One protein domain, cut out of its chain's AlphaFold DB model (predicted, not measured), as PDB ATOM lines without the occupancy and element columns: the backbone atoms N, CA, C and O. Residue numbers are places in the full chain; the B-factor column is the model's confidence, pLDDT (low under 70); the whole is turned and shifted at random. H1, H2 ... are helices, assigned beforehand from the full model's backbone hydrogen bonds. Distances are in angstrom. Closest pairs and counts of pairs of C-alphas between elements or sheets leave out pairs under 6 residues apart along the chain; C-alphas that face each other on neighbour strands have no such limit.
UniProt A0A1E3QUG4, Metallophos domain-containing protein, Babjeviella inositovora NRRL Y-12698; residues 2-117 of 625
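This is residues 2 to 117 of the 625 residues of the protein "Metallophos domain-containing protein" of Babjeviella inositovora NRRL Y-12698 (UniProt A0A1E3QUG4). Three helices, H1, H2 and H3, make an up-and-down bundle, each running against the one before it; H4, H5 and H6 cover the side of H2 and H3 away from H1. H1 is the longest helix, and its first residues, 2 to 9, stick out from an otherwise compact body. The printed part has 116 residues, with six named helices in the order H1 to H6 and no named strand: the class is all helix. The whole is compact, with a radius of gyration of the C-alphas of 13.9 A, and spans 41 by 31 by 26 A.

Start with H1, residues 2 to 27, and go on to H2, residues 31 to 47: they form a helical hairpin at a shallow tilt of 19 degrees, touching closest at the C-alphas of Leu 24 and Asn 34, 6.4 A apart. H1 touches H2 with residues 17 to 25 alone. Next comes H3, residues 52 to 65, a hairpin with H2 at 11 degrees; their closest C-alphas, Gly 42 and Ile 55, are 6.6 A apart. H3 also touches H1, running the same way at 30 degrees, closest at the C-alphas of Val 14 and Ile 58, 6.0 A apart. H4, residues 71 to 78, forms a hairpin with H3 at a tilt of 36 degrees, only just steep; the C-alphas of Val 56 and Tyr 78 are closest, at 5.7 A. H5, residues 90 to 99, touches H2 about perpendicular, at 90 degrees, with the C-alphas of Arg 43 and Leu 97 closest at 4.9 A. H5 only just touches H3, with 3 pairs of C-alphas within 8 A, the closest being Val 56 and Gly 90 at 6.9 A. H6, residues 107 to 115, touches H2 at a steep tilt of 65 degrees, with the C-alphas of Lys 36 and Gly 109 closest at 5.9 A; H5 and H6 are apart. Every O i to N i+4 pair is within hydrogen-bond range in H2, H3, H4 and H6; in H1 it is 20 of 22 and in H5 5 of 6.

Find C-alpha 2 at (54.883, -25.728, 42.557); from there H1 runs 38.1 A to C-alpha 27 at (46.887, -59.997, 27.872). H2 measures 24.4 A and H3 19.8 A from first to last C-alpha. H6 ends at C-alpha 115, (25.044, -53.715, 35.401).

Look for the farthest C-alphas at Ser 2 and Leu 107, 42.5 A apart. The printed part has no cut, and the link from H4 to H5, 11 residues, is long. Residues 2 to 10, 84 and 104 to 105 have pLDDT under 70; the mean of the printed part is 88.1.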
ATOM      1  N   SER A   2      55.834 -24.791  41.909       41.72
ATOM      2  CA  SER A   2      54.883 -25.728  42.557       41.72
ATOM      3  C   SER A   2      53.797 -26.291  41.615       41.72
ATOM      4  O   SER A   2      53.569 -27.493  41.601       41.72
ATOM      5  N   ASN A   3      53.197 -25.457  40.752       42.59
ATOM      6  CA  ASN A   3      52.146 -25.906  39.817       42.59
ATOM      7  C   ASN A   3      52.655 -26.761  38.642       42.59
ATOM      8  O   ASN A   3      51.868 -27.482  38.044       42.59
ATOM      9  N   PHE A   4      53.946 -26.699  38.298       43.44
ATOM     10  CA  PHE A   4      54.517 -27.519  37.216       43.44
ATOM     11  C   PHE A   4      54.938 -28.910  37.706       43.44
ATOM     12  O   PHE A   4      54.848 -29.870  36.950       43.44
ATOM     13  N   ILE A   5      55.358 -29.024  38.971       46.97
ATOM     14  CA  ILE A   5      55.748 -30.301  39.584       46.97
ATOM     15  C   ILE A   5      54.508 -31.166  39.866       46.97
ATOM     16  O   ILE A   5      54.539 -32.360  39.583       46.97
ATOM     17  N   ASN A   6      53.398 -30.566  40.320       53.12
ATOM     18  CA  ASN A   6      52.134 -31.294  40.505       53.12
ATOM     19  C   ASN A   6      51.541 -31.798  39.181       53.12
ATOM     20  O   ASN A   6      51.096 -32.936  39.123       53.12
ATOM     21  N   ARG A   7      51.597 -31.003  38.101       57.41
ATOM     22  CA  ARG A   7      51.044 -31.409  36.795       57.41
ATOM     23  C   ARG A   7      51.798 -32.584  36.165       57.41
ATOM     24  O   ARG A   7      51.177 -33.510  35.673       57.41
ATOM     25  N   ALA A   8      53.130 -32.590  36.260       60.66
ATOM     26  CA  ALA A   8      53.942 -33.701  35.759       60.66
ATOM     27  C   ALA A   8      53.728 -35.012  36.545       60.66
ATOM     28  O   ALA A   8      53.923 -36.094  35.998       60.66
ATOM     29  N   SER A   9      53.347 -34.923  37.827       62.50
ATOM     30  CA  SER A   9      52.970 -36.087  38.640       62.50
ATOM     31  C   SER A   9      51.559 -36.590  38.313       62.50
ATOM     32  O   SER A   9      51.356 -37.800  38.287       62.50
ATOM     33  N   ALA A  10      50.620 -35.677  38.047       65.12
ATOM     34  CA  ALA A  10      49.247 -35.978  37.636       65.12
ATOM     35  C   ALA A  10      49.201 -36.725  36.294       65.12
ATOM     36  O   ALA A  10      48.654 -37.824  36.200       65.12
ATOM     37  N   ASP A  11      49.886 -36.178  35.278       77.31
ATOM     38  CA  ASP A  11      49.981 -36.786  33.945       77.31
ATOM     39  C   ASP A  11      50.562 -38.211  34.031       77.31
ATOM     40  O   ASP A  11      50.106 -39.132  33.353       77.31
ATOM     41  N   LYS A  12      51.509 -38.430  34.953       88.81
ATOM     42  CA  LYS A  12      52.130 -39.735  35.182       88.81
ATOM     43  C   LYS A  12      51.153 -40.779  35.739       88.81
ATOM     44  O   LYS A  12      51.164 -41.905  35.250       88.81
ATOM     45  N   ILE A  13      50.326 -40.446  36.736       92.75
ATOM     46  CA  ILE A  13      49.374 -41.403  37.343       92.75
ATOM     47  C   ILE A  13      48.323 -41.847  36.320       92.75
ATOM     48  O   ILE A  13      48.001 -43.039  36.227       92.75
ATOM     49  N   VAL A  14      47.809 -40.890  35.544       94.69
ATOM     50  CA  VAL A  14      46.838 -41.151  34.480       94.69
ATOM     51  C   VAL A  14      47.458 -42.036  33.397       94.69
ATOM     52  O   VAL A  14      46.862 -43.051  33.030       94.69
ATOM     53  N   ASP A  15      48.661 -41.711  32.921       94.94
ATOM     54  CA  ASP A  15      49.344 -42.484  31.878       94.94
ATOM     55  C   ASP A  15      49.722 -43.897  32.345       94.94
ATOM     56  O   ASP A  15      49.509 -44.865  31.611       94.94
ATOM     57  N   GLU A  16      50.218 -44.049  33.577       96.00
ATOM     58  CA  GLU A  16      50.508 -45.359  34.175       96.00
ATOM     59  C   GLU A  16      49.243 -46.216  34.294       96.00
ATOM     60  O   GLU A  16      49.273 -47.411  33.996       96.00
ATOM     61  N   SER A  17      48.114 -45.615  34.673       97.31
ATOM     62  CA  SER A  17      46.850 -46.341  34.822       97.31
ATOM     63  C   SER A  17      46.236 -46.712  33.466       97.31
ATOM     64  O   SER A  17      45.726 -47.820  33.310       97.31
ATOM     65  N   LYS A  18      46.360 -45.855  32.444       97.25
ATOM     66  CA  LYS A  18      46.001 -46.200  31.056       97.25
ATOM     67  C   LYS A  18      46.883 -47.320  30.503       97.25
ATOM     68  O   LYS A  18      46.377 -48.228  29.848       97.25
ATOM     69  N   ALA A  19      48.187 -47.295  30.782       97.00
ATOM     70  CA  ALA A  19      49.101 -48.366  30.394       97.00
ATOM     71  C   ALA A  19      48.761 -49.692  31.095       97.00
ATOM     72  O   ALA A  19      48.787 -50.740  30.449       97.00
ATOM     73  N   PHE A  20      48.395 -49.642  32.381       97.44
ATOM     74  CA  PHE A  20      47.870 -50.789  33.125       97.44
ATOM     75  C   PHE A  20      46.613 -51.366  32.459       97.44
ATOM     76  O   PHE A  20      46.590 -52.560  32.171       97.44
ATOM     77  N   ILE A  21      45.619 -50.526  32.142       97.69
ATOM     78  CA  ILE A  21      44.384 -50.945  31.457       97.69
ATOM     79  C   ILE A  21      44.707 -51.599  30.108       97.69
ATOM     80  O   ILE A  21      44.269 -52.715  29.847       97.69
ATOM     81  N   ASN A  22      45.537 -50.962  29.279       96.88
ATOM     82  CA  ASN A  22      45.910 -51.506  27.972       96.88
ATOM     83  C   ASN A  22      46.610 -52.865  28.090       96.88
ATOM     84  O   ASN A  22      46.322 -53.773  27.318       96.88
ATOM     85  N   ASN A  23      47.529 -53.012  29.049       96.62
ATOM     86  CA  ASN A  23      48.230 -54.272  29.280       96.62
ATOM     87  C   ASN A  23      47.273 -55.376  29.752       96.62
ATOM     88  O   ASN A  23      47.377 -56.519  29.308       96.62
ATOM     89  N   LEU A  24      46.335 -55.026  30.631       96.06
ATOM     90  CA  LEU A  24      45.322 -55.933  31.151       96.06
ATOM     91  C   LEU A  24      44.433 -56.472  30.018       96.06
ATOM     92  O   LEU A  24      44.343 -57.684  29.838       96.06
ATOM     93  N   TYR A  25      43.868 -55.585  29.195       95.88
ATOM     94  CA  TYR A  25      42.995 -55.963  28.080       95.88
ATOM     95  C   TYR A  25      43.744 -56.584  26.889       95.88
ATOM     96  O   TYR A  25      43.162 -57.373  26.149       95.88
ATOM     97  N   SER A  26      45.048 -56.320  26.718       95.12
ATOM     98  CA  SER A  26      45.852 -57.003  25.693       95.12
ATOM     99  C   SER A  26      46.229 -58.435  26.072       95.12
ATOM    100  O   SER A  26      46.456 -59.260  25.188       95.12
ATOM    101  N   ASN A  27      46.356 -58.725  27.372       94.06
ATOM    102  CA  ASN A  27      46.887 -59.997  27.872       94.06
ATOM    103  C   ASN A  27      45.814 -60.942  28.427       94.06
ATOM    104  O   ASN A  27      46.110 -62.113  28.666       94.06
ATOM    105  N   SER A  28      44.589 -60.461  28.633       93.44
ATOM    106  CA  SER A  28      43.479 -61.235  29.186       93.44
ATOM    107  C   SER A  28      42.205 -61.003  28.382       93.44
ATOM    108  O   SER A  28      41.745 -59.872  28.245       93.44
ATOM    109  N   SER A  29      41.602 -62.093  27.903       93.62
ATOM    110  CA  SER A  29      40.263 -62.084  27.306       93.62
ATOM    111  C   SER A  29      39.140 -62.211  28.344       93.62
ATOM    112  O   SER A  29      37.974 -62.253  27.967       93.62
ATOM    113  N   ASP A  30      39.471 -62.328  29.634       95.50
ATOM    114  CA  ASP A  30      38.488 -62.382  30.716       95.50
ATOM    115  C   ASP A  30      38.029 -60.959  31.057       95.50
ATOM    116  O   ASP A  30      38.645 -60.243  31.850       95.50
ATOM    117  N   THR A  31      36.933 -60.541  30.425       95.38
ATOM    118  CA  THR A  31      36.331 -59.214  30.609       95.38
ATOM    119  C   THR A  31      35.914 -58.958  32.054       95.38
ATOM    120  O   THR A  31      36.008 -57.823  32.524       95.38
ATOM    121  N   CYS A  32      35.510 -60.003  32.779       95.44
ATOM    122  CA  CYS A  32      35.036 -59.897  34.151       95.44
ATOM    123  C   CYS A  32      36.201 -59.653  35.108       95.44
ATOM    124  O   CYS A  32      36.164 -58.733  35.930       95.44
ATOM    125  N   HIS A  33      37.272 -60.435  34.963       94.94
ATOM    126  CA  HIS A  33      38.526 -60.191  35.667       94.94
ATOM    127  C   HIS A  33      39.062 -58.788  35.372       94.94
ATOM    128  O   HIS A  33      39.410 -58.058  36.302       94.94
ATOM    129  N   ASN A  34      39.072 -58.389  34.096       96.12
ATOM    130  CA  ASN A  34      39.609 -57.098  33.690       96.12
ATOM    131  C   ASN A  34      38.814 -55.940  34.313       96.12
ATOM    132  O   ASN A  34      39.407 -55.040  34.903       96.12
ATOM    133  N   CYS A  35      37.479 -55.988  34.265       96.38
ATOM    134  CA  CYS A  35      36.628 -54.974  34.888       96.38
ATOM    135  C   CYS A  35      36.907 -54.833  36.392       96.38
ATOM    136  O   CYS A  35      37.183 -53.734  36.879       96.38
ATOM    137  N   LYS A  36      36.931 -55.954  37.122       95.44
ATOM    138  CA  LYS A  36      37.210 -55.961  38.565       95.44
ATOM    139  C   LYS A  36      38.603 -55.430  38.899       95.44
ATOM    140  O   LYS A  36      38.768 -54.711  39.881       95.44
ATOM    141  N   ALA A  37      39.606 -55.728  38.075       95.12
ATOM    142  CA  ALA A  37      40.953 -55.199  38.256       95.12
ATOM    143  C   ALA A  37      41.023 -53.676  38.021       95.12
ATOM    144  O   ALA A  37      41.725 -52.982  38.759       95.12
ATOM    145  N   VAL A  38      40.257 -53.130  37.067       96.06
ATOM    146  CA  VAL A  38      40.145 -51.671  36.878       96.06
ATOM    147  C   VAL A  38      39.439 -51.003  38.061       96.06
ATOM    148  O   VAL A  38      39.928 -49.986  38.553       96.06
ATOM    149  N   LEU A  39      38.360 -51.594  38.588       95.62
ATOM    150  CA  LEU A  39      37.717 -51.112  39.820       95.62
ATOM    151  C   LEU A  39      38.685 -51.123  41.009       95.62
ATOM    152  O   LEU A  39      38.751 -50.147  41.756       95.62
ATOM    153  N   SER A  40      39.496 -52.179  41.139       93.88
ATOM    154  CA  SER A  40      40.518 -52.291  42.189       93.88
ATOM    155  C   SER A  40      41.536 -51.169  42.090       93.88
ATOM    156  O   SER A  40      41.889 -50.561  43.100       93.88
ATOM    157  N   ARG A  41      41.978 -50.865  40.866       94.56
ATOM    158  CA  ARG A  41      42.894 -49.759  40.609       94.56
ATOM    159  C   ARG A  41      42.254 -48.414  40.948       94.56
ATOM    160  O   ARG A  41      42.896 -47.589  41.587       94.56
ATOM    161  N   GLY A  42      40.997 -48.199  40.562       94.94
ATOM    162  CA  GLY A  42      40.249 -46.990  40.912       94.94
ATOM    163  C   GLY A  42      40.158 -46.784  42.419       94.94
ATOM    164  O   GLY A  42      40.500 -45.717  42.919       94.94
ATOM    165  N   ARG A  43      39.783 -47.837  43.149       93.62
ATOM    166  CA  ARG A  43      39.736 -47.847  44.611       93.62
ATOM    167  C   ARG A  43      41.091 -47.487  45.224       93.62
ATOM    168  O   ARG A  43      41.158 -46.574  46.042       93.62
ATOM    169  N   GLU A  44      42.172 -48.147  44.805       93.88
ATOM    170  CA  GLU A  44      43.538 -47.855  45.270       93.88
ATOM    171  C   GLU A  44      43.892 -46.365  45.113       93.88
ATOM    172  O   GLU A  44      44.390 -45.741  46.052       93.88
ATOM    173  N   LEU A  45      43.596 -45.780  43.948       94.44
ATOM    174  CA  LEU A  45      43.829 -44.360  43.672       94.44
ATOM    175  C   LEU A  45      43.010 -43.460  44.608       94.44
ATOM    176  O   LEU A  45      43.554 -42.516  45.186       94.44
ATOM    177  N   THR A  46      41.735 -43.786  44.835       92.69
ATOM    178  CA  THR A  46      40.887 -43.040  45.773       92.69
ATOM    179  C   THR A  46      41.446 -43.085  47.202       92.69
ATOM    180  O   THR A  46      41.560 -42.047  47.855       92.69
ATOM    181  N   PHE A  47      41.887 -44.255  47.683       91.06
ATOM    182  CA  PHE A  47      42.502 -44.395  49.015       91.06
ATOM    183  C   PHE A  47      43.848 -43.667  49.135       91.06
ATOM    184  O   PHE A  47      44.171 -43.133  50.201       91.06
ATOM    185  N   ASN A  48      44.600 -43.574  48.038       92.44
ATOM    186  CA  ASN A  48      45.836 -42.798  47.956       92.44
ATOM    187  C   ASN A  48      45.606 -41.283  47.830       92.44
ATOM    188  O   ASN A  48      46.578 -40.529  47.760       92.44
ATOM    189  N   ARG A  49      44.346 -40.821  47.864       89.31
ATOM    190  CA  ARG A  49      43.957 -39.408  47.730       89.31
ATOM    191  C   ARG A  49      44.431 -38.786  46.414       89.31
ATOM    192  O   ARG A  49      44.782 -37.605  46.384       89.31
ATOM    193  N   THR A  50      44.460 -39.588  45.351       91.94
ATOM    194  CA  THR A  50      44.622 -39.096  43.981       91.94
ATOM    195  C   THR A  50      43.532 -38.067  43.678       91.94
ATOM    196  O   THR A  50      42.416 -38.173  44.193       91.94
ATOM    197  N   ASP A  51      43.856 -37.050  42.873       90.81
ATOM    198  CA  ASP A  51      42.880 -36.042  42.460       90.81
ATOM    199  C   ASP A  51      41.677 -36.740  41.788       90.81
ATOM    200  O   ASP A  51      41.880 -37.525  40.854       90.81
ATOM    201  N   PRO A  52      40.426 -36.496  42.229       90.12
ATOM    202  CA  PRO A  52      39.249 -37.100  41.617       90.12
ATOM    203  C   PRO A  52      39.179 -36.898  40.099       90.12
ATOM    204  O   PRO A  52      38.711 -37.793  39.400       90.12
ATOM    205  N   GLN A  53      39.684 -35.778  39.568       90.81
ATOM    206  CA  GLN A  53      39.704 -35.545  38.124       90.81
ATOM    207  C   GLN A  53      40.633 -36.527  37.393       90.81
ATOM    208  O   GLN A  53      40.290 -36.998  36.312       90.81
ATOM    209  N   GLU A  54      41.772 -36.892  37.986       93.38
ATOM    210  CA  GLU A  54      42.675 -37.899  37.416       93.38
ATOM    211  C   GLU A  54      42.006 -39.280  37.383       93.38
ATOM    212  O   GLU A  54      42.123 -40.006  36.395       93.38
ATOM    213  N   ILE A  55      41.254 -39.631  38.433       94.69
ATOM    214  CA  ILE A  55      40.469 -40.873  38.482       94.69
ATOM    215  C   ILE A  55      39.414 -40.859  37.370       94.69
ATOM    216  O   ILE A  55      39.313 -41.812  36.599       94.69
ATOM    217  N   VAL A  56      38.675 -39.761  37.225       93.69
ATOM    218  CA  VAL A  56      37.680 -39.595  36.159       93.69
ATOM    219  C   VAL A  56      38.292 -39.756  34.769       93.69
ATOM    220  O   VAL A  56      37.743 -40.492  33.949       93.69
ATOM    221  N   ASP A  57      39.453 -39.158  34.501       94.12
ATOM    222  CA  ASP A  57      40.128 -39.271  33.203       94.12
ATOM    223  C   ASP A  57      40.527 -40.724  32.871       94.12
ATOM    224  O   ASP A  57      40.507 -41.133  31.702       94.12
ATOM    225  N   ILE A  58      40.864 -41.523  33.888       96.88
ATOM    226  CA  ILE A  58      41.157 -42.959  33.753       96.88
ATOM    227  C   ILE A  58      39.880 -43.740  33.413       96.88
ATOM    228  O   ILE A  58      39.885 -44.557  32.489       96.88
ATOM    229  N   PHE A  59      38.775 -43.479  34.114       97.31
ATOM    230  CA  PHE A  59      37.520 -44.206  33.904       97.31
ATOM    231  C   PHE A  59      36.793 -43.799  32.615       97.31
ATOM    232  O   PHE A  59      36.215 -44.658  31.950       97.31
ATOM    233  N   LEU A  60      36.903 -42.541  32.176       96.56
ATOM    234  CA  LEU A  60      36.444 -42.114  30.849       96.56
ATOM    235  C   LEU A  60      37.213 -42.826  29.729       96.56
ATOM    236  O   LEU A  60      36.615 -43.246  28.731       96.56
ATOM    237  N   TYR A  61      38.530 -43.001  29.895       96.88
ATOM    238  CA  TYR A  61      39.340 -43.785  28.964       96.88
ATOM    239  C   TYR A  61      38.869 -45.240  28.920       96.88
ATOM    240  O   TYR A  61      38.544 -45.733  27.845       96.88
ATOM    241  N   TRP A  62      38.767 -45.899  30.076       97.69
ATOM    242  CA  TRP A  62      38.309 -47.285  30.167       97.69
ATOM    243  C   TRP A  62      36.921 -47.487  29.542       97.69
ATOM    244  O   TRP A  62      36.738 -48.370  28.704       97.69
ATOM    245  N   CYS A  63      35.967 -46.619  29.877       97.50
ATOM    246  CA  CYS A  63      34.594 -46.690  29.390       97.50
ATOM    247  C   CYS A  63      34.495 -46.569  27.863       97.50
ATOM    248  O   CYS A  63      33.812 -47.354  27.204       97.50
ATOM    249  N   THR A  64      35.209 -45.604  27.282       96.00
ATOM    250  CA  THR A  64      35.146 -45.360  25.834       96.00
ATOM    251  C   THR A  64      36.006 -46.325  25.022       96.00
ATOM    252  O   THR A  64      35.666 -46.617  23.877       96.00
ATOM    253  N   LYS A  65      37.133 -46.799  25.570       94.62
ATOM    254  CA  LYS A  65      38.092 -47.643  24.842       94.62
ATOM    255  C   LYS A  65      37.846 -49.127  25.010       94.62
ATOM    256  O   LYS A  65      37.825 -49.828  24.006       94.62
ATOM    257  N   GLU A  66      37.657 -49.578  26.243       94.62
ATOM    258  CA  GLU A  66      37.612 -51.007  26.551       94.62
ATOM    259  C   GLU A  66      36.180 -51.526  26.683       94.62
ATOM    260  O   GLU A  66      35.889 -52.633  26.240       94.62
ATOM    261  N   LEU A  67      35.262 -50.729  27.249       94.38
ATOM    262  CA  LEU A  67      33.851 -51.128  27.369       94.38
ATOM    263  C   LEU A  67      33.026 -50.841  26.106       94.38
ATOM    264  O   LEU A  67      31.927 -51.377  25.962       94.38
ATOM    265  N   GLY A  68      33.528 -49.992  25.202       92.69
ATOM    266  CA  GLY A  68      32.847 -49.630  23.953       92.69
ATOM    267  C   GLY A  68      31.542 -48.849  24.148       92.69
ATOM    268  O   GLY A  68      30.696 -48.836  23.256       92.69
ATOM    269  N   MET A  69      31.356 -48.218  25.309       94.44
ATOM    270  CA  MET A  69      30.140 -47.473  25.631       94.44
ATOM    271  C   MET A  69      30.116 -46.110  24.925       94.44
ATOM    272  O   MET A  69      31.152 -45.553  24.548       94.44
ATOM    273  N   SER A  70      28.915 -45.547  24.752       91.38
ATOM    274  CA  SER A  70      28.757 -44.243  24.103       91.38
ATOM    275  C   SER A  70      29.458 -43.134  24.897       91.38
ATOM    276  O   SER A  70      29.513 -43.161  26.130       91.38
ATOM    277  N   LYS A  71      29.956 -42.104  24.198       90.31
ATOM    278  CA  LYS A  71      30.577 -40.940  24.852       90.31
ATOM    279  C   LYS A  71      29.616 -40.255  25.827       90.31
ATOM    280  O   LYS A  71      30.064 -39.806  26.876       90.31
ATOM    281  N   LEU A  72      28.325 -40.187  25.488       86.69
ATOM    282  CA  LEU A  72      27.301 -39.618  26.361       86.69
ATOM    283  C   LEU A  72      27.214 -40.415  27.665       86.69
ATOM    284  O   LEU A  72      27.411 -39.836  28.724       86.69
ATOM    285  N   THR A  73      27.041 -41.738  27.580       88.94
ATOM    286  CA  THR A  73      26.957 -42.623  28.751       88.94
ATOM    287  C   THR A  73      28.217 -42.552  29.612       88.94
ATOM    288  O   THR A  73      28.128 -42.440  30.831       88.94
ATOM    289  N   CYS A  74      29.406 -42.571  29.001       93.56
ATOM    290  CA  CYS A  74      30.657 -42.443  29.747       93.56
ATOM    291  C   CYS A  74      30.760 -41.088  30.454       93.56
ATOM    292  O   CYS A  74      31.146 -41.031  31.621       93.56
ATOM    293  N   ASN A  75      30.393 -40.002  29.770       91.19
ATOM    294  CA  ASN A  75      30.450 -38.665  30.340       91.19
ATOM    295  C   ASN A  75      29.444 -38.487  31.481       91.19
ATOM    296  O   ASN A  75      29.832 -37.963  32.522       91.19
ATOM    297  N   THR A  76      28.196 -38.934  31.323       88.81
ATOM    298  CA  THR A  76      27.180 -38.831  32.380       88.81
ATOM    299  C   THR A  76      27.539 -39.687  33.588       88.81
ATOM    300  O   THR A  76      27.324 -39.254  34.715       88.81
ATOM    301  N   THR A  77      28.163 -40.848  33.377       91.19
ATOM    302  CA  THR A  77      28.561 -41.761  34.459       91.19
ATOM    303  C   THR A  77      29.781 -41.258  35.229       91.19
ATOM    304  O   THR A  77      29.765 -41.222  36.456       91.19
ATOM    305  N   TYR A  78      30.855 -40.881  34.529       94.00
ATOM    306  CA  TYR A  78      32.166 -40.696  35.159       94.00
ATOM    307  C   TYR A  78      32.579 -39.236  35.337       94.00
ATOM    308  O   TYR A  78      33.433 -38.972  36.172       94.00
ATOM    309  N   THR A  79      32.002 -38.269  34.616       92.75
ATOM    310  CA  THR A  79      32.422 -36.859  34.756       92.75
ATOM    311  C   THR A  79      32.019 -36.307  36.122       92.75
ATOM    312  O   THR A  79      30.887 -36.509  36.561       92.75
ATOM    313  N   LEU A  80      32.918 -35.585  36.798       89.75
ATOM    314  CA  LEU A  80      32.592 -34.920  38.065       89.75
ATOM    315  C   LEU A  80      31.462 -33.907  37.883       89.75
ATOM    316  O   LEU A  80      31.413 -33.187  36.885       89.75
ATOM    317  N   SER A  81      30.588 -33.829  38.882       83.38
ATOM    318  CA  SER A  81      29.500 -32.855  38.894       83.38
ATOM    319  C   SER A  81      30.089 -31.456  39.113       83.38
ATOM    320  O   SER A  81      30.867 -31.235  40.044       83.38
ATOM    321  N   THR A  82      29.726 -30.496  38.267       80.12
ATOM    322  CA  THR A  82      30.144 -29.088  38.381       80.12
ATOM    323  C   THR A  82      28.932 -28.164  38.320       80.12
ATOM    324  O   THR A  82      27.839 -28.599  37.979       80.12
ATOM    325  N   VAL A  83      29.121 -26.869  38.593       73.19
ATOM    326  CA  VAL A  83      28.044 -25.869  38.462       73.19
ATOM    327  C   VAL A  83      27.464 -25.827  37.040       73.19
ATOM    328  O   VAL A  83      26.285 -25.549  36.881       73.19
ATOM    329  N   SER A  84      28.271 -26.105  36.010       67.31
ATOM    330  CA  SER A  84      27.822 -26.096  34.609       67.31
ATOM    331  C   SER A  84      27.419 -27.468  34.065       67.31
ATOM    332  O   SER A  84      26.893 -27.532  32.964       67.31
ATOM    333  N   HIS A  85      27.699 -28.548  34.799       70.50
ATOM    334  CA  HIS A  85      27.410 -29.933  34.412       70.50
ATOM    335  C   HIS A  85      27.074 -30.718  35.685       70.50
ATOM    336  O   HIS A  85      27.921 -31.436  36.219       70.50
ATOM    337  N   SER A  86      25.890 -30.487  36.250       76.25
ATOM    338  CA  SER A  86      25.536 -30.962  37.594       76.25
ATOM    339  C   SER A  86      24.884 -32.348  37.605       76.25
ATOM    340  O   SER A  86      24.985 -33.042  38.613       76.25
ATOM    341  N   ALA A  87      24.287 -32.787  36.495       80.06
ATOM    342  CA  ALA A  87      23.584 -34.069  36.378       80.06
ATOM    343  C   ALA A  87      24.479 -35.280  36.064       80.06
ATOM    344  O   ALA A  87      24.018 -36.308  35.566       80.06
ATOM    345  N   THR A  88      25.781 -35.165  36.307       87.81
ATOM    346  CA  THR A  88      26.722 -36.271  36.129       87.81
ATOM    347  C   THR A  88      26.940 -37.012  37.445       87.81
ATOM    348  O   THR A  88      26.922 -36.423  38.529       87.81
ATOM    349  N   GLN A  89      27.200 -38.312  37.346       89.88
ATOM    350  CA  GLN A  89      27.344 -39.232  38.473       89.88
ATOM    351  C   GLN A  89      28.805 -39.438  38.896       89.88
ATOM    352  O   GLN A  89      29.062 -40.237  39.788       89.88
ATOM    353  N   GLY A  90      29.786 -38.730  38.321       90.62
ATOM    354  CA  GLY A  90      31.206 -38.986  38.603       90.62
ATOM    355  C   GLY A  90      31.590 -38.794  40.072       90.62
ATOM    356  O   GLY A  90      32.422 -39.525  40.612       90.62
ATOM    357  N   THR A  91      30.938 -37.853  40.760       89.50
ATOM    358  CA  THR A  91      31.091 -37.690  42.215       89.50
ATOM    359  C   THR A  91      30.550 -38.909  42.968       89.50
ATOM    360  O   THR A  91      31.191 -39.418  43.882       89.50
ATOM    361  N   ASP A  92      29.386 -39.415  42.570       91.31
ATOM    362  CA  ASP A  92      28.758 -40.588  43.181       91.31
ATOM    363  C   ASP A  92      29.544 -41.872  42.872       91.31
ATOM    364  O   ASP A  92      29.727 -42.719  43.742       91.31
ATOM    365  N   PHE A  93      30.119 -41.971  41.673       93.06
ATOM    366  CA  PHE A  93      31.015 -43.049  41.277       93.06
ATOM    367  C   PHE A  93      32.324 -43.048  42.083       93.06
ATOM    368  O   PHE A  93      32.749 -44.084  42.592       93.06
ATOM    369  N   THR A  94      32.970 -41.890  42.248       91.69
ATOM    370  CA  THR A  94      34.188 -41.795  43.074       91.69
ATOM    371  C   THR A  94      33.902 -42.104  44.546       91.69
ATOM    372  O   THR A  94      34.732 -42.739  45.199       91.69
ATOM    373  N   ASN A  95      32.709 -41.759  45.045       91.19
ATOM    374  CA  ASN A  95      32.237 -42.213  46.351       91.19
ATOM    375  C   ASN A  95      32.079 -43.733  46.398       91.19
ATOM    376  O   ASN A  95      32.627 -44.359  47.299       91.19
ATOM    377  N   LEU A  96      31.409 -44.338  45.414       92.06
ATOM    378  CA  LEU A  96      31.255 -45.791  45.321       92.06
ATOM    379  C   LEU A  96      32.604 -46.523  45.361       92.06
ATOM    380  O   LEU A  96      32.725 -47.520  46.068       92.06
ATOM    381  N   LEU A  97      33.643 -46.015  44.687       92.69
ATOM    382  CA  LEU A  97      34.987 -46.605  44.747       92.69
ATOM    383  C   LEU A  97      35.558 -46.671  46.175       92.69
ATOM    384  O   LEU A  97      36.370 -47.548  46.455       92.69
ATOM    385  N   MET A  98      35.148 -45.780  47.085       88.75
ATOM    386  CA  MET A  98      35.524 -45.861  48.504       88.75
ATOM    387  C   MET A  98      34.730 -46.919  49.271       88.75
ATOM    388  O   MET A  98      35.225 -47.435  50.274       88.75
ATOM    389  N   LEU A  99      33.504 -47.200  48.830       89.50
ATOM    390  CA  LEU A  99      32.542 -48.040  49.543       89.50
ATOM    391  C   LEU A  99      32.584 -49.504  49.109       89.50
ATOM    392  O   LEU A  99      32.261 -50.373  49.910       89.50
ATOM    393  N   ILE A 100      32.980 -49.771  47.865       87.81
ATOM    394  CA  ILE A 100      33.003 -51.122  47.311       87.81
ATOM    395  C   ILE A 100      33.970 -52.034  48.089       87.81
ATOM    396  O   ILE A 100      35.117 -51.658  48.381       87.81
ATOM    397  N   GLU A 101      33.500 -53.233  48.451       84.12
ATOM    398  CA  GLU A 101      34.237 -54.150  49.326       84.12
ATOM    399  C   GLU A 101      35.323 -54.962  48.599       84.12
ATOM    400  O   GLU A 101      35.122 -55.473  47.493       84.12
ATOM    401  N   GLU A 102      36.473 -55.145  49.263       76.88
ATOM    402  CA  GLU A 102      37.556 -56.034  48.818       76.88
ATOM    403  C   GLU A 102      37.519 -57.420  49.503       76.88
ATOM    404  O   GLU A 102      37.141 -57.512  50.673       76.88
ATOM    405  N   PRO A 103      38.002 -58.490  48.831       72.06
ATOM    406  CA  PRO A 103      38.502 -58.505  47.453       72.06
ATOM    407  C   PRO A 103      37.359 -58.297  46.456       72.06
ATOM    408  O   PRO A 103      36.268 -58.797  46.679       72.06
ATOM    409  N   LEU A 104      37.610 -57.629  45.326       68.75
ATOM    410  CA  LEU A 104      36.585 -57.354  44.301       68.75
ATOM    411  C   LEU A 104      36.086 -58.596  43.547       68.75
ATOM    412  O   LEU A 104      35.295 -58.480  42.624       68.75
ATOM    413  N   THR A 105      36.512 -59.791  43.966       62.19
ATOM    414  CA  THR A 105      35.766 -61.043  43.758       62.19
ATOM    415  C   THR A 105      34.490 -61.117  44.612       62.19
ATOM    416  O   THR A 105      33.852 -62.163  44.656       62.19
ATOM    417  N   SER A 106      34.182 -60.061  45.366       79.06
ATOM    418  CA  SER A 106      32.940 -59.839  46.089       79.06
ATOM    419  C   SER A 106      31.776 -59.642  45.123       79.06
ATOM    420  O   SER A 106      31.949 -59.296  43.950       79.06
ATOM    421  N   LEU A 107      30.567 -59.835  45.649       89.81
ATOM    422  CA  LEU A 107      29.346 -59.677  44.871       89.81
ATOM    423  C   LEU A 107      29.176 -58.244  44.348       89.81
ATOM    424  O   LEU A 107      28.652 -58.065  43.253       89.81
ATOM    425  N   ASP A 108      29.674 -57.248  45.087       92.38
ATOM    426  CA  ASP A 108      29.674 -55.845  44.674       92.38
ATOM    427  C   ASP A 108      30.364 -55.655  43.310       92.38
ATOM    428  O   ASP A 108      29.813 -55.027  42.404       92.38
ATOM    429  N   GLY A 109      31.564 -56.231  43.148       93.38
ATOM    430  CA  GLY A 109      32.343 -56.142  41.913       93.38
ATOM    431  C   GLY A 109      31.660 -56.856  40.748       93.38
ATOM    432  O   GLY A 109      31.595 -56.307  39.648       93.38
ATOM    433  N   ASP A 110      31.102 -58.044  40.990       93.69
ATOM    434  CA  ASP A 110      30.371 -58.805  39.971       93.69
ATOM    435  C   ASP A 110      29.104 -58.065  39.507       93.69
ATOM    436  O   ASP A 110      28.874 -57.925  38.303       93.69
ATOM    437  N   TYR A 111      28.316 -57.526  40.444       94.38
ATOM    438  CA  TYR A 111      27.112 -56.752  40.137       94.38
ATOM    439  C   TYR A 111      27.452 -55.455  39.402       94.38
ATOM    440  O   TYR A 111      26.832 -55.164  38.378       94.38
ATOM    441  N   TYR A 112      28.444 -54.687  39.867       94.75
ATOM    442  CA  TYR A 112      28.854 -53.470  39.166       94.75
ATOM    443  C   TYR A 112      29.316 -53.797  37.743       94.75
ATOM    444  O   TYR A 112      28.873 -53.173  36.781       94.75
ATOM    445  N   CYS A 113      30.172 -54.807  37.578       95.88
ATOM    446  CA  CYS A 113      30.693 -55.166  36.265       95.88
ATOM    447  C   CYS A 113      29.618 -55.708  35.309       95.88
ATOM    448  O   CYS A 113      29.735 -55.509  34.100       95.88
ATOM    449  N   TYR A 114      28.560 -56.349  35.813       95.56
ATOM    450  CA  TYR A 114      27.407 -56.732  34.996       95.56
ATOM    451  C   TYR A 114      26.548 -55.509  34.622       95.56
ATOM    452  O   TYR A 114      26.378 -55.214  33.440       95.56
ATOM    453  N   PHE A 115      26.055 -54.760  35.613       94.31
ATOM    454  CA  PHE A 115      25.044 -53.715  35.401       94.31
ATOM    455  C   PHE A 115      25.604 -52.373  34.903       94.31
ATOM    456  O   PHE A 115      24.907 -51.639  34.208       94.31
ATOM    457  N   LYS A 116      26.836 -52.015  35.278       94.44
ATOM    458  CA  LYS A 116      27.429 -50.687  35.023       94.44
ATOM    459  C   LYS A 116      28.578 -50.707  34.019       94.44
ATOM    460  O   LYS A 116      28.940 -49.654  33.500       94.44
ATOM    461  N   ALA A 117      29.140 -51.881  33.727       94.94
ATOM    462  CA  ALA A 117      30.280 -52.034  32.823       94.94
ATOM    463  C   ALA A 117      29.955 -52.883  31.581       94.94
ATOM    464  O   ALA A 117      30.740 -53.742  31.188       94.94
TER     465      ALA A 117